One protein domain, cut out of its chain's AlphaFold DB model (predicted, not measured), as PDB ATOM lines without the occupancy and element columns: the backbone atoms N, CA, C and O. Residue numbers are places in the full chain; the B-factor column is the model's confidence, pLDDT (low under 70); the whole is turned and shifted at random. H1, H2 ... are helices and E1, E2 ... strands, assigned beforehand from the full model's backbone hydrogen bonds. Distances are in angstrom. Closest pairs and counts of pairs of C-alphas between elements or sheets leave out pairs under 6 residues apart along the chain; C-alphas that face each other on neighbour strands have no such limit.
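Overview. This is residues 27 to 100 of the 267 residues of the protein "Subtilisin like protease" of bacterium (UniProt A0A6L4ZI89). Helix H1 is the core of a small elongated body: H4 crosses it, H2 folds back on its residues 41 to 45, and short H3 packs on H2. At the other end sits the strand hairpin E1 E2, and residues 27 to 28 pair with E2. You have 74 residues, four named helices then two antiparallel strands, mostly helix, compact with a radius of gyration of the C-alphas of 11.8 A, spanning 34 by 20 by 19 A.

Along the chain. Find C-alpha 34 at (13.100, -36.674, 35.850); there H1, residues 34 to 46, begins its 18.2 A. Next come H2, residues 53 to 60, H3, residues 68 to 72, and H4, residues 75 to 88, 19.8 A long. E1, residues 91 to 93, precedes E2, residues 96 to 99, ending at (23.640, -31.006, 24.472).

Arrangement. H1 touches H4, closest C-alphas Phe 46 and Ile 82, 6.4 A. In hairpin E1 E2, N 92 and O 96 are 3.0 A apart, within hydrogen-bond range. Every O i to N i+4 pair is within range in H1, H2 and H4; H3 has 0 of 1, and 1 of 2 O i to N i+3.

Size, cuts and confidence. The printed part has no cut and no long link; residues 50 to 51 are under pLDDT 70.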
ATOM      1  N   THR A  27      18.778 -28.359  22.953       93.44
ATOM      2  CA  THR A  27      18.152 -29.679  22.836       93.44
ATOM      3  C   THR A  27      16.927 -29.774  23.725       93.44
ATOM      4  O   THR A  27      16.992 -29.359  24.885       93.44
ATOM      5  N   PRO A  28      15.804 -30.295  23.198       94.81
ATOM      6  CA  PRO A  28      14.607 -30.458  23.994       94.81
ATOM      7  C   PRO A  28      14.823 -31.545  25.048       94.81
ATOM      8  O   PRO A  28      15.409 -32.597  24.781       94.81
ATOM      9  N   LEU A  29      14.304 -31.297  26.243       94.69
ATOM     10  CA  LEU A  29      14.164 -32.307  27.276       94.69
ATOM     11  C   LEU A  29      12.913 -33.135  26.985       94.69
ATOM     12  O   LEU A  29      11.842 -32.587  26.725       94.69
ATOM     13  N   LEU A  30      13.047 -34.461  27.030       94.44
ATOM     14  CA  LEU A  30      11.915 -35.357  26.831       94.44
ATOM     15  C   LEU A  30      10.883 -35.117  27.952       94.44
ATOM     16  O   LEU A  30      11.254 -35.241  29.127       94.44
ATOM     17  N   PRO A  31       9.615 -34.789  27.628       94.44
ATOM     18  CA  PRO A  31       8.588 -34.551  28.635       94.44
ATOM     19  C   PRO A  31       8.428 -35.731  29.594       94.44
ATOM     20  O   PRO A  31       8.759 -36.870  29.270       94.44
ATOM     21  N   GLU A  32       7.931 -35.447  30.794       93.50
ATOM     22  CA  GLU A  32       7.712 -36.418  31.875       93.50
ATOM     23  C   GLU A  32       8.952 -37.095  32.476       93.50
ATOM     24  O   GLU A  32       8.840 -37.746  33.521       93.50
ATOM     25  N   THR A  33      10.141 -36.885  31.906       95.19
ATOM     26  CA  THR A  33      11.394 -37.369  32.493       95.19
ATOM     27  C   THR A  33      11.750 -36.633  33.783       95.19
ATOM     28  O   THR A  33      11.349 -35.489  34.017       95.19
ATOM     29  N   LYS A  34      12.561 -37.285  34.626       94.75
ATOM     30  CA  LYS A  34      13.100 -36.674  35.850       94.75
ATOM     31  C   LYS A  34      13.850 -35.378  35.528       94.75
ATOM     32  O   LYS A  34      13.661 -34.383  36.214       94.75
ATOM     33  N   GLN A  35      14.641 -35.391  34.459       93.31
ATOM     34  CA  GLN A  35      15.440 -34.263  33.990       93.31
ATOM     35  C   GLN A  35      14.560 -33.091  33.537       93.31
ATOM     36  O   GLN A  35      14.824 -31.957  33.919       93.31
ATOM     37  N   ALA A  36      13.477 -33.348  32.793       95.44
ATOM     38  CA  ALA A  36      12.526 -32.300  32.411       95.44
ATOM     39  C   ALA A  36      11.836 -31.672  33.635       95.44
ATOM     40  O   ALA A  36      11.734 -30.452  33.737       95.44
ATOM     41  N   LYS A  37      11.412 -32.500  34.601       96.12
ATOM     42  CA  LYS A  37      10.788 -32.031  35.853       96.12
ATOM     43  C   LYS A  37      11.759 -31.200  36.696       96.12
ATOM     44  O   LYS A  37      11.373 -30.154  37.212       96.12
ATOM     45  N   GLN A  38      13.014 -31.637  36.784       95.69
ATOM     46  CA  GLN A  38      14.105 -30.903  37.430       95.69
ATOM     47  C   GLN A  38      14.342 -29.544  36.772       95.69
ATOM     48  O   GLN A  38      14.356 -28.529  37.467       95.69
ATOM     49  N   ALA A  39      14.482 -29.514  35.445       96.50
ATOM     50  CA  ALA A  39      14.752 -28.288  34.706       96.50
ATOM     51  C   ALA A  39      13.631 -27.258  34.863       96.50
ATOM     52  O   ALA A  39      13.914 -26.089  35.118       96.50
ATOM     53  N   LEU A  40      12.371 -27.697  34.805       96.25
ATOM     54  CA  LEU A  40      11.216 -26.835  35.044       96.25
ATOM     55  C   LEU A  40      11.224 -26.256  36.467       96.25
ATOM     56  O   LEU A  40      11.062 -25.050  36.641       96.25
ATOM     57  N   ALA A  41      11.470 -27.089  37.482       95.81
ATOM     58  CA  ALA A  41      11.526 -26.641  38.872       95.81
ATOM     59  C   ALA A  41      12.674 -25.644  39.119       95.81
ATOM     60  O   ALA A  41      12.482 -24.632  39.795       95.81
ATOM     61  N   LEU A  42      13.857 -25.897  38.555       96.12
ATOM     62  CA  LEU A  42      15.001 -24.984  38.633       96.12
ATOM     63  C   LEU A  42      14.726 -23.669  37.898       96.12
ATOM     64  O   LEU A  42      15.034 -22.601  38.428       96.12
ATOM     65  N   TRP A  43      14.107 -23.734  36.719       95.44
ATOM     66  CA  TRP A  43      13.741 -22.557  35.936       95.44
ATOM     67  C   TRP A  43      12.747 -21.656  36.676       95.44
ATOM     68  O   TRP A  43      12.957 -20.441  36.750       95.44
ATOM     69  N   ASP A  44      11.712 -22.252  37.275       94.25
ATOM     70  CA  ASP A  44      10.741 -21.562  38.130       94.25
ATOM     71  C   ASP A  44      11.429 -20.871  39.314       94.25
ATOM     72  O   ASP A  44      11.155 -19.709  39.619       94.25
ATOM     73  N   LEU A  45      12.346 -21.577  39.984       94.44
ATOM     74  CA  LEU A  45      13.094 -21.048  41.123       94.44
ATOM     75  C   LEU A  45      14.032 -19.900  40.734       94.44
ATOM     76  O   LEU A  45      14.171 -18.938  41.490       94.44
ATOM     77  N   PHE A  46      14.668 -19.983  39.568       94.25
ATOM     78  CA  PHE A  46      15.593 -18.961  39.086       94.25
ATOM     79  C   PHE A  46      14.884 -17.641  38.771       94.25
ATOM     80  O   PHE A  46      15.384 -16.571  39.125       94.25
ATOM     81  N   HIS A  47      13.690 -17.718  38.182       91.44
ATOM     82  CA  HIS A  47      12.880 -16.551  37.824       91.44
ATOM     83  C   HIS A  47      12.003 -16.030  38.972       91.44
ATOM     84  O   HIS A  47      11.304 -15.026  38.808       91.44
ATOM     85  N   GLU A  48      12.050 -16.656  40.150       89.62
ATOM     86  CA  GLU A  48      11.342 -16.174  41.332       89.62
ATOM     87  C   GLU A  48      11.974 -14.865  41.831       89.62
ATOM     88  O   GLU A  48      13.021 -14.837  42.486       89.62
ATOM     89  N   THR A  49      11.328 -13.745  41.518       75.69
ATOM     90  CA  THR A  49      11.776 -12.387  41.861       75.69
ATOM     91  C   THR A  49      11.254 -11.908  43.217       75.69
ATOM     92  O   THR A  49      11.733 -10.898  43.735       75.69
ATOM     93  N   ARG A  50      10.302 -12.620  43.836       69.31
ATOM     94  CA  ARG A  50       9.667 -12.186  45.088       69.31
ATOM     95  C   ARG A  50      10.526 -12.506  46.316       69.31
ATOM     96  O   ARG A  50      11.397 -13.375  46.306       69.31
ATOM     97  N   HIS A  51      10.190 -11.865  47.439       66.06
ATOM     98  CA  HIS A  51      10.735 -12.138  48.782       66.06
ATOM     99  C   HIS A  51      10.418 -13.562  49.311       66.06
ATOM    100  O   HIS A  51      10.690 -13.873  50.467       66.06
ATOM    101  N   SER A  52       9.838 -14.440  48.486       82.75
ATOM    102  CA  SER A  52       9.364 -15.779  48.847       82.75
ATOM    103  C   SER A  52      10.276 -16.924  48.397       82.75
ATOM    104  O   SER A  52       9.862 -18.078  48.505       82.75
ATOM    105  N   ILE A  53      11.506 -16.660  47.935       89.00
ATOM    106  CA  ILE A  53      12.413 -17.716  47.442       89.00
ATOM    107  C   ILE A  53      12.610 -18.855  48.460       89.00
ATOM    108  O   ILE A  53      12.566 -20.025  48.094       89.00
ATOM    109  N   ASN A  54      12.706 -18.547  49.760       89.38
ATOM    110  CA  ASN A  54      12.809 -19.560  50.817       89.38
ATOM    111  C   ASN A  54      11.582 -20.480  50.888       89.38
ATOM    112  O   ASN A  54      11.734 -21.673  51.142       89.38
ATOM    113  N   LYS A  55      10.372 -19.945  50.671       89.69
ATOM    114  CA  LYS A  55       9.142 -20.746  50.620       89.69
ATOM    115  C   LYS A  55       9.149 -21.630  49.377       89.69
ATOM    116  O   LYS A  55       8.930 -22.830  49.491       89.69
ATOM    117  N   ARG A  56       9.457 -21.051  48.214       92.06
ATOM    118  CA  ARG A  56       9.417 -21.770  46.939       92.06
ATOM    119  C   ARG A  56      10.432 -22.910  46.884       92.06
ATOM    120  O   ARG A  56      10.099 -24.001  46.438       92.06
ATOM    121  N   VAL A  57      11.636 -22.707  47.422       93.12
ATOM    122  CA  VAL A  57      12.630 -23.785  47.523       93.12
ATOM    123  C   VAL A  57      12.138 -24.916  48.426       93.12
ATOM    124  O   VAL A  57      12.309 -26.068  48.054       93.12
ATOM    125  N   ARG A  58      11.463 -24.643  49.553       91.31
ATOM    126  CA  ARG A  58      10.893 -25.718  50.396       91.31
ATOM    127  C   ARG A  58       9.867 -26.580  49.659       91.31
ATOM    128  O   ARG A  58       9.731 -27.749  49.995       91.31
ATOM    129  N   GLU A  59       9.152 -26.007  48.694       92.44
ATOM    130  CA  GLU A  59       8.172 -26.724  47.870       92.44
ATOM    131  C   GLU A  59       8.842 -27.553  46.765       92.44
ATOM    132  O   GLU A  59       8.370 -28.638  46.446       92.44
ATOM    133  N   LEU A  60       9.931 -27.043  46.177       94.50
ATOM    134  CA  LEU A  60      10.491 -27.578  44.932       94.50
ATOM    135  C   LEU A  60      11.855 -28.265  45.064       94.50
ATOM    136  O   LEU A  60      12.301 -28.858  44.090       94.50
ATOM    137  N   TRP A  61      12.531 -28.207  46.216       94.31
ATOM    138  CA  TRP A  61      13.913 -28.692  46.363       94.31
ATOM    139  C   TRP A  61      14.118 -30.143  45.927       94.31
ATOM    140  O   TRP A  61      15.127 -30.446  45.298       94.31
ATOM    141  N   GLU A  62      13.170 -31.025  46.251       94.88
ATOM    142  CA  GLU A  62      13.266 -32.455  45.960       94.88
ATOM    143  C   GLU A  62      13.154 -32.695  44.454       94.88
ATOM    144  O   GLU A  62      13.967 -33.406  43.864       94.88
ATOM    145  N   VAL A  63      12.200 -32.015  43.810       95.75
ATOM    146  CA  VAL A  63      12.019 -32.067  42.355       95.75
ATOM    147  C   VAL A  63      13.195 -31.413  41.636       95.75
ATOM    148  O   VAL A  63      13.629 -31.940  40.622       95.75
ATOM    149  N   ALA A  64      13.734 -30.311  42.161       94.50
ATOM    150  CA  ALA A  64      14.871 -29.573  41.612       94.50
ATOM    151  C   ALA A  64      16.239 -30.222  41.909       94.50
ATOM    152  O   ALA A  64      17.260 -29.711  41.452       94.50
ATOM    153  N   ASP A  65      16.278 -31.325  42.671       94.94
ATOM    154  CA  ASP A  65      17.516 -31.997  43.096       94.94
ATOM    155  C   ASP A  65      18.508 -31.049  43.798       94.94
ATOM    156  O   ASP A  65      19.722 -31.068  43.575       94.94
ATOM    157  N   LEU A  66      17.964 -30.172  44.646       94.44
ATOM    158  CA  LEU A  66      18.727 -29.240  45.470       94.44
ATOM    159  C   LEU A  66      18.980 -29.842  46.863       94.44
ATOM    160  O   LEU A  66      18.155 -30.590  47.379       94.44
ATOM    161  N   PRO A  67      20.084 -29.503  47.550       92.56
ATOM    162  CA  PRO A  67      20.323 -30.005  48.902       92.56
ATOM    163  C   PRO A  67      19.262 -29.514  49.906       92.56
ATOM    164  O   PRO A  67      19.071 -28.308  50.049       92.56
ATOM    165  N   ALA A  68      18.674 -30.405  50.716       88.62
ATOM    166  CA  ALA A  68      17.656 -30.045  51.726       88.62
ATOM    167  C   ALA A  68      18.102 -28.937  52.708       88.62
ATOM    168  O   ALA A  68      17.306 -28.124  53.182       88.62
ATOM    169  N   LYS A  69      19.413 -28.849  52.986       90.44
ATOM    170  CA  LYS A  69      20.022 -27.802  53.830       90.44
ATOM    171  C   LYS A  69      19.851 -26.376  53.282       90.44
ATOM    172  O   LYS A  69      20.098 -25.415  54.011       90.44
ATOM    173  N   LEU A  70      19.461 -26.227  52.016       89.00
ATOM    174  CA  LEU A  70      19.332 -24.941  51.336       89.00
ATOM    175  C   LEU A  70      18.139 -24.116  51.864       89.00
ATOM    176  O   LEU A  70      18.191 -22.891  51.835       89.00
ATOM    177  N   HIS A  71      17.116 -24.755  52.450       81.44
ATOM    178  CA  HIS A  71      15.875 -24.096  52.911       81.44
ATOM    179  C   HIS A  71      16.090 -23.033  53.991       81.44
ATOM    180  O   HIS A  71      15.297 -22.096  54.123       81.44
ATOM    181  N   ASN A  72      17.152 -23.209  54.779       83.62
ATOM    182  CA  ASN A  72      17.479 -22.381  55.936       83.62
ATOM    183  C   ASN A  72      18.593 -21.371  55.626       83.62
ATOM    184  O   ASN A  72      19.102 -20.714  56.533       83.62
ATOM    185  N   LYS A  73      19.016 -21.268  54.361       91.44
ATOM    186  CA  LYS A  73      20.027 -20.305  53.927       91.44
ATOM    187  C   LYS A  73      19.386 -18.972  53.549       91.44
ATOM    188  O   LYS A  73      18.187 -18.873  53.292       91.44
ATOM    189  N   ILE A  74      20.210 -17.931  53.538       92.75
ATOM    190  CA  ILE A  74      19.795 -16.594  53.111       92.75
ATOM    191  C   ILE A  74      19.549 -16.567  51.588       92.75
ATOM    192  O   ILE A  74      20.232 -17.296  50.861       92.75
ATOM    193  N   PRO A  75      18.630 -15.719  51.084       91.94
ATOM    194  CA  PRO A  75      18.276 -15.653  49.664       91.94
ATOM    195  C   PRO A  75      19.454 -15.591  48.675       91.94
ATOM    196  O   PRO A  75      19.392 -16.306  47.678       91.94
ATOM    197  N   PRO A  76      20.542 -14.826  48.916       93.19
ATOM    198  CA  PRO A  76      21.675 -14.797  47.988       93.19
ATOM    199  C   PRO A  76      22.344 -16.166  47.802       93.19
ATOM    200  O   PRO A  76      22.608 -16.570  46.675       93.19
ATOM    201  N   VAL A  77      22.533 -16.918  48.893       94.06
ATOM    202  CA  VAL A  77      23.129 -18.267  48.863       94.06
ATOM    203  C   VAL A  77      22.214 -19.252  48.136       94.06
ATOM    204  O   VAL A  77      22.681 -20.111  47.396       94.06
ATOM    205  N   ILE A  78      20.900 -19.116  48.328       93.81
ATOM    206  CA  ILE A  78      19.903 -19.927  47.625       93.81
ATOM    207  C   ILE A  78      19.975 -19.677  46.115       93.81
ATOM    208  O   ILE A  78      20.060 -20.625  45.337       93.81
ATOM    209  N   ARG A  79      19.957 -18.404  45.703       93.81
ATOM    210  CA  ARG A  79      20.003 -18.009  44.289       93.81
ATOM    211  C   ARG A  79      21.286 -18.466  43.614       93.81
ATOM    212  O   ARG A  79      21.221 -18.964  42.498       93.81
ATOM    213  N   GLN A  80      22.414 -18.341  44.308       95.00
ATOM    214  CA  GLN A  80      23.691 -18.840  43.819       95.00
ATOM    215  C   GLN A  80      23.640 -20.353  43.573       95.00
ATOM    216  O   GLN A  80      23.955 -20.785  42.473       95.00
ATOM    217  N   ALA A  81      23.158 -21.146  44.535       95.38
ATOM    218  CA  ALA A  81      23.062 -22.596  44.365       95.38
ATOM    219  C   ALA A  81      22.118 -23.009  43.216       95.38
ATOM    220  O   ALA A  81      22.389 -23.978  42.512       95.38
ATOM    221  N   ILE A  82      21.014 -22.279  43.008       95.75
ATOM    222  CA  ILE A  82      20.111 -22.506  41.866       95.75
ATOM    223  C   ILE A  82      20.823 -22.187  40.547       95.75
ATOM    224  O   ILE A  82      20.736 -22.976  39.610       95.75
ATOM    225  N   ALA A  83      21.529 -21.054  40.473       95.94
ATOM    226  CA  ALA A  83      22.275 -20.653  39.283       95.94
ATOM    227  C   ALA A  83      23.378 -21.667  38.940       95.94
ATOM    228  O   ALA A  83      23.464 -22.100  37.795       95.94
ATOM    229  N   GLU A  84      24.141 -22.113  39.941       96.19
ATOM    230  CA  GLU A  84      25.166 -23.154  39.797       96.19
ATOM    231  C   GLU A  84      24.562 -24.465  39.274       96.19
ATOM    232  O   GLU A  84      25.105 -25.063  38.350       96.19
ATOM    233  N   LYS A  85      23.402 -24.888  39.795       95.81
ATOM    234  CA  LYS A  85      22.713 -26.105  39.334       95.81
ATOM    235  C   LYS A  85      22.176 -25.970  37.901       95.81
ATOM    236  O   LYS A  85      22.230 -26.933  37.139       95.81
ATOM    237  N   ILE A  86      21.669 -24.794  37.522       96.38
ATOM    238  CA  ILE A  86      21.235 -24.493  36.146       96.38
ATOM    239  C   ILE A  86      22.411 -24.560  35.177       96.38
ATOM    240  O   ILE A  86      22.277 -25.147  34.104       96.38
ATOM    241  N   GLU A  87      23.554 -23.996  35.560       95.19
ATOM    242  CA  GLU A  87      24.778 -24.032  34.764       95.19
ATOM    243  C   GLU A  87      25.330 -25.462  34.653       95.19
ATOM    244  O   GLU A  87      25.638 -25.915  33.551       95.19
ATOM    245  N   GLU A  88      25.353 -26.211  35.762       94.31
ATOM    246  CA  GLU A  88      25.755 -27.623  35.814       94.31
ATOM    247  C   GLU A  88      24.910 -28.486  34.863       94.31
ATOM    248  O   GLU A  88      25.447 -29.281  34.089       94.31
ATOM    249  N   GLN A  89      23.586 -28.303  34.885       93.75
ATOM    250  CA  GLN A  89      22.648 -29.019  34.014       93.75
ATOM    251  C   GLN A  89      22.509 -28.389  32.622       93.75
ATOM    252  O   GLN A  89      21.774 -28.904  31.780       93.75
ATOM    253  N   LYS A  90      23.214 -27.282  32.369       95.25
ATOM    254  CA  LYS A  90      23.183 -26.520  31.118       95.25
ATOM    255  C   LYS A  90      21.765 -26.164  30.658       95.25
ATOM    256  O   LYS A  90      21.473 -26.203  29.460       95.25
ATOM    257  N   ILE A  91      20.880 -25.840  31.598       95.69
ATOM    258  CA  ILE A  91      19.491 -25.469  31.311       95.69
ATOM    259  C   ILE A  91      19.475 -24.078  30.677       95.69
ATOM    260  O   ILE A  91      20.065 -23.137  31.202       95.69
ATOM    261  N   ILE A  92      18.769 -23.942  29.555       94.94
ATOM    262  CA  ILE A  92      18.650 -22.672  28.816       94.94
ATOM    263  C   ILE A  92      17.206 -22.197  28.659       94.94
ATOM    264  O   ILE A  92      16.976 -21.021  28.386       94.94
ATOM    265  N   ALA A  93      16.236 -23.098  28.829       94.44
ATOM    266  CA  ALA A  93      14.809 -22.798  28.882       94.44
ATOM    267  C   ALA A  93      14.087 -23.913  29.671       94.44
ATOM    268  O   ALA A  93      14.684 -24.970  29.879       94.44
ATOM    269  N   PRO A  94      12.800 -23.756  30.046       92.38
ATOM    270  CA  PRO A  94      12.079 -24.740  30.866       92.38
ATOM    271  C   PRO A  94      12.158 -26.179  30.340       92.38
ATOM    272  O   PRO A  94      12.271 -27.127  31.109       92.38
ATOM    273  N   ASN A  95      12.129 -26.323  29.013       94.06
ATOM    274  CA  ASN A  95      12.139 -27.608  28.317       94.06
ATOM    275  C   ASN A  95      13.393 -27.796  27.448       94.06
ATOM    276  O   ASN A  95      13.371 -28.628  26.545       94.06
ATOM    277  N   TYR A  96      14.457 -27.013  27.666       96.25
ATOM    278  CA  TYR A  96      15.667 -27.071  26.845       96.25
ATOM    279  C   TYR A  96      16.949 -27.015  27.673       96.25
ATOM    280  O   TYR A  96      17.086 -26.216  28.602       96.25
ATOM    281  N   GLN A  97      17.929 -27.798  27.237       95.25
ATOM    282  CA  GLN A  97      19.301 -27.780  27.740       95.25
ATOM    283  C   GLN A  97      20.303 -27.745  26.582       95.25
ATOM    284  O   GLN A  97      19.967 -28.113  25.453       95.25
ATOM    285  N   HIS A  98      21.549 -27.371  26.852       95.25
ATOM    286  CA  HIS A  98      22.630 -27.600  25.899       95.25
ATOM    287  C   HIS A  98      23.074 -29.069  25.905       95.25
ATOM    288  O   HIS A  98      23.461 -29.611  26.940       95.25
ATOM    289  N   GLY A  99      23.075 -29.688  24.727       91.19
ATOM    290  CA  GLY A  99      23.640 -31.006  24.472       91.19
ATOM    291  C   GLY A  99      24.979 -30.929  23.741       91.19
ATOM    292  O   GLY A  99      25.179 -30.085  22.865       91.19
ATOM    293  N   ASP A 100      25.878 -31.853  24.081       90.12
ATOM    294  CA  ASP A 100      27.166 -32.050  23.418       90.12
ATOM    295  C   ASP A 100      27.261 -33.490  22.901       90.12
ATOM    296  O   ASP A 100      26.816 -34.425  23.572       90.12
TER     297      ASP A 100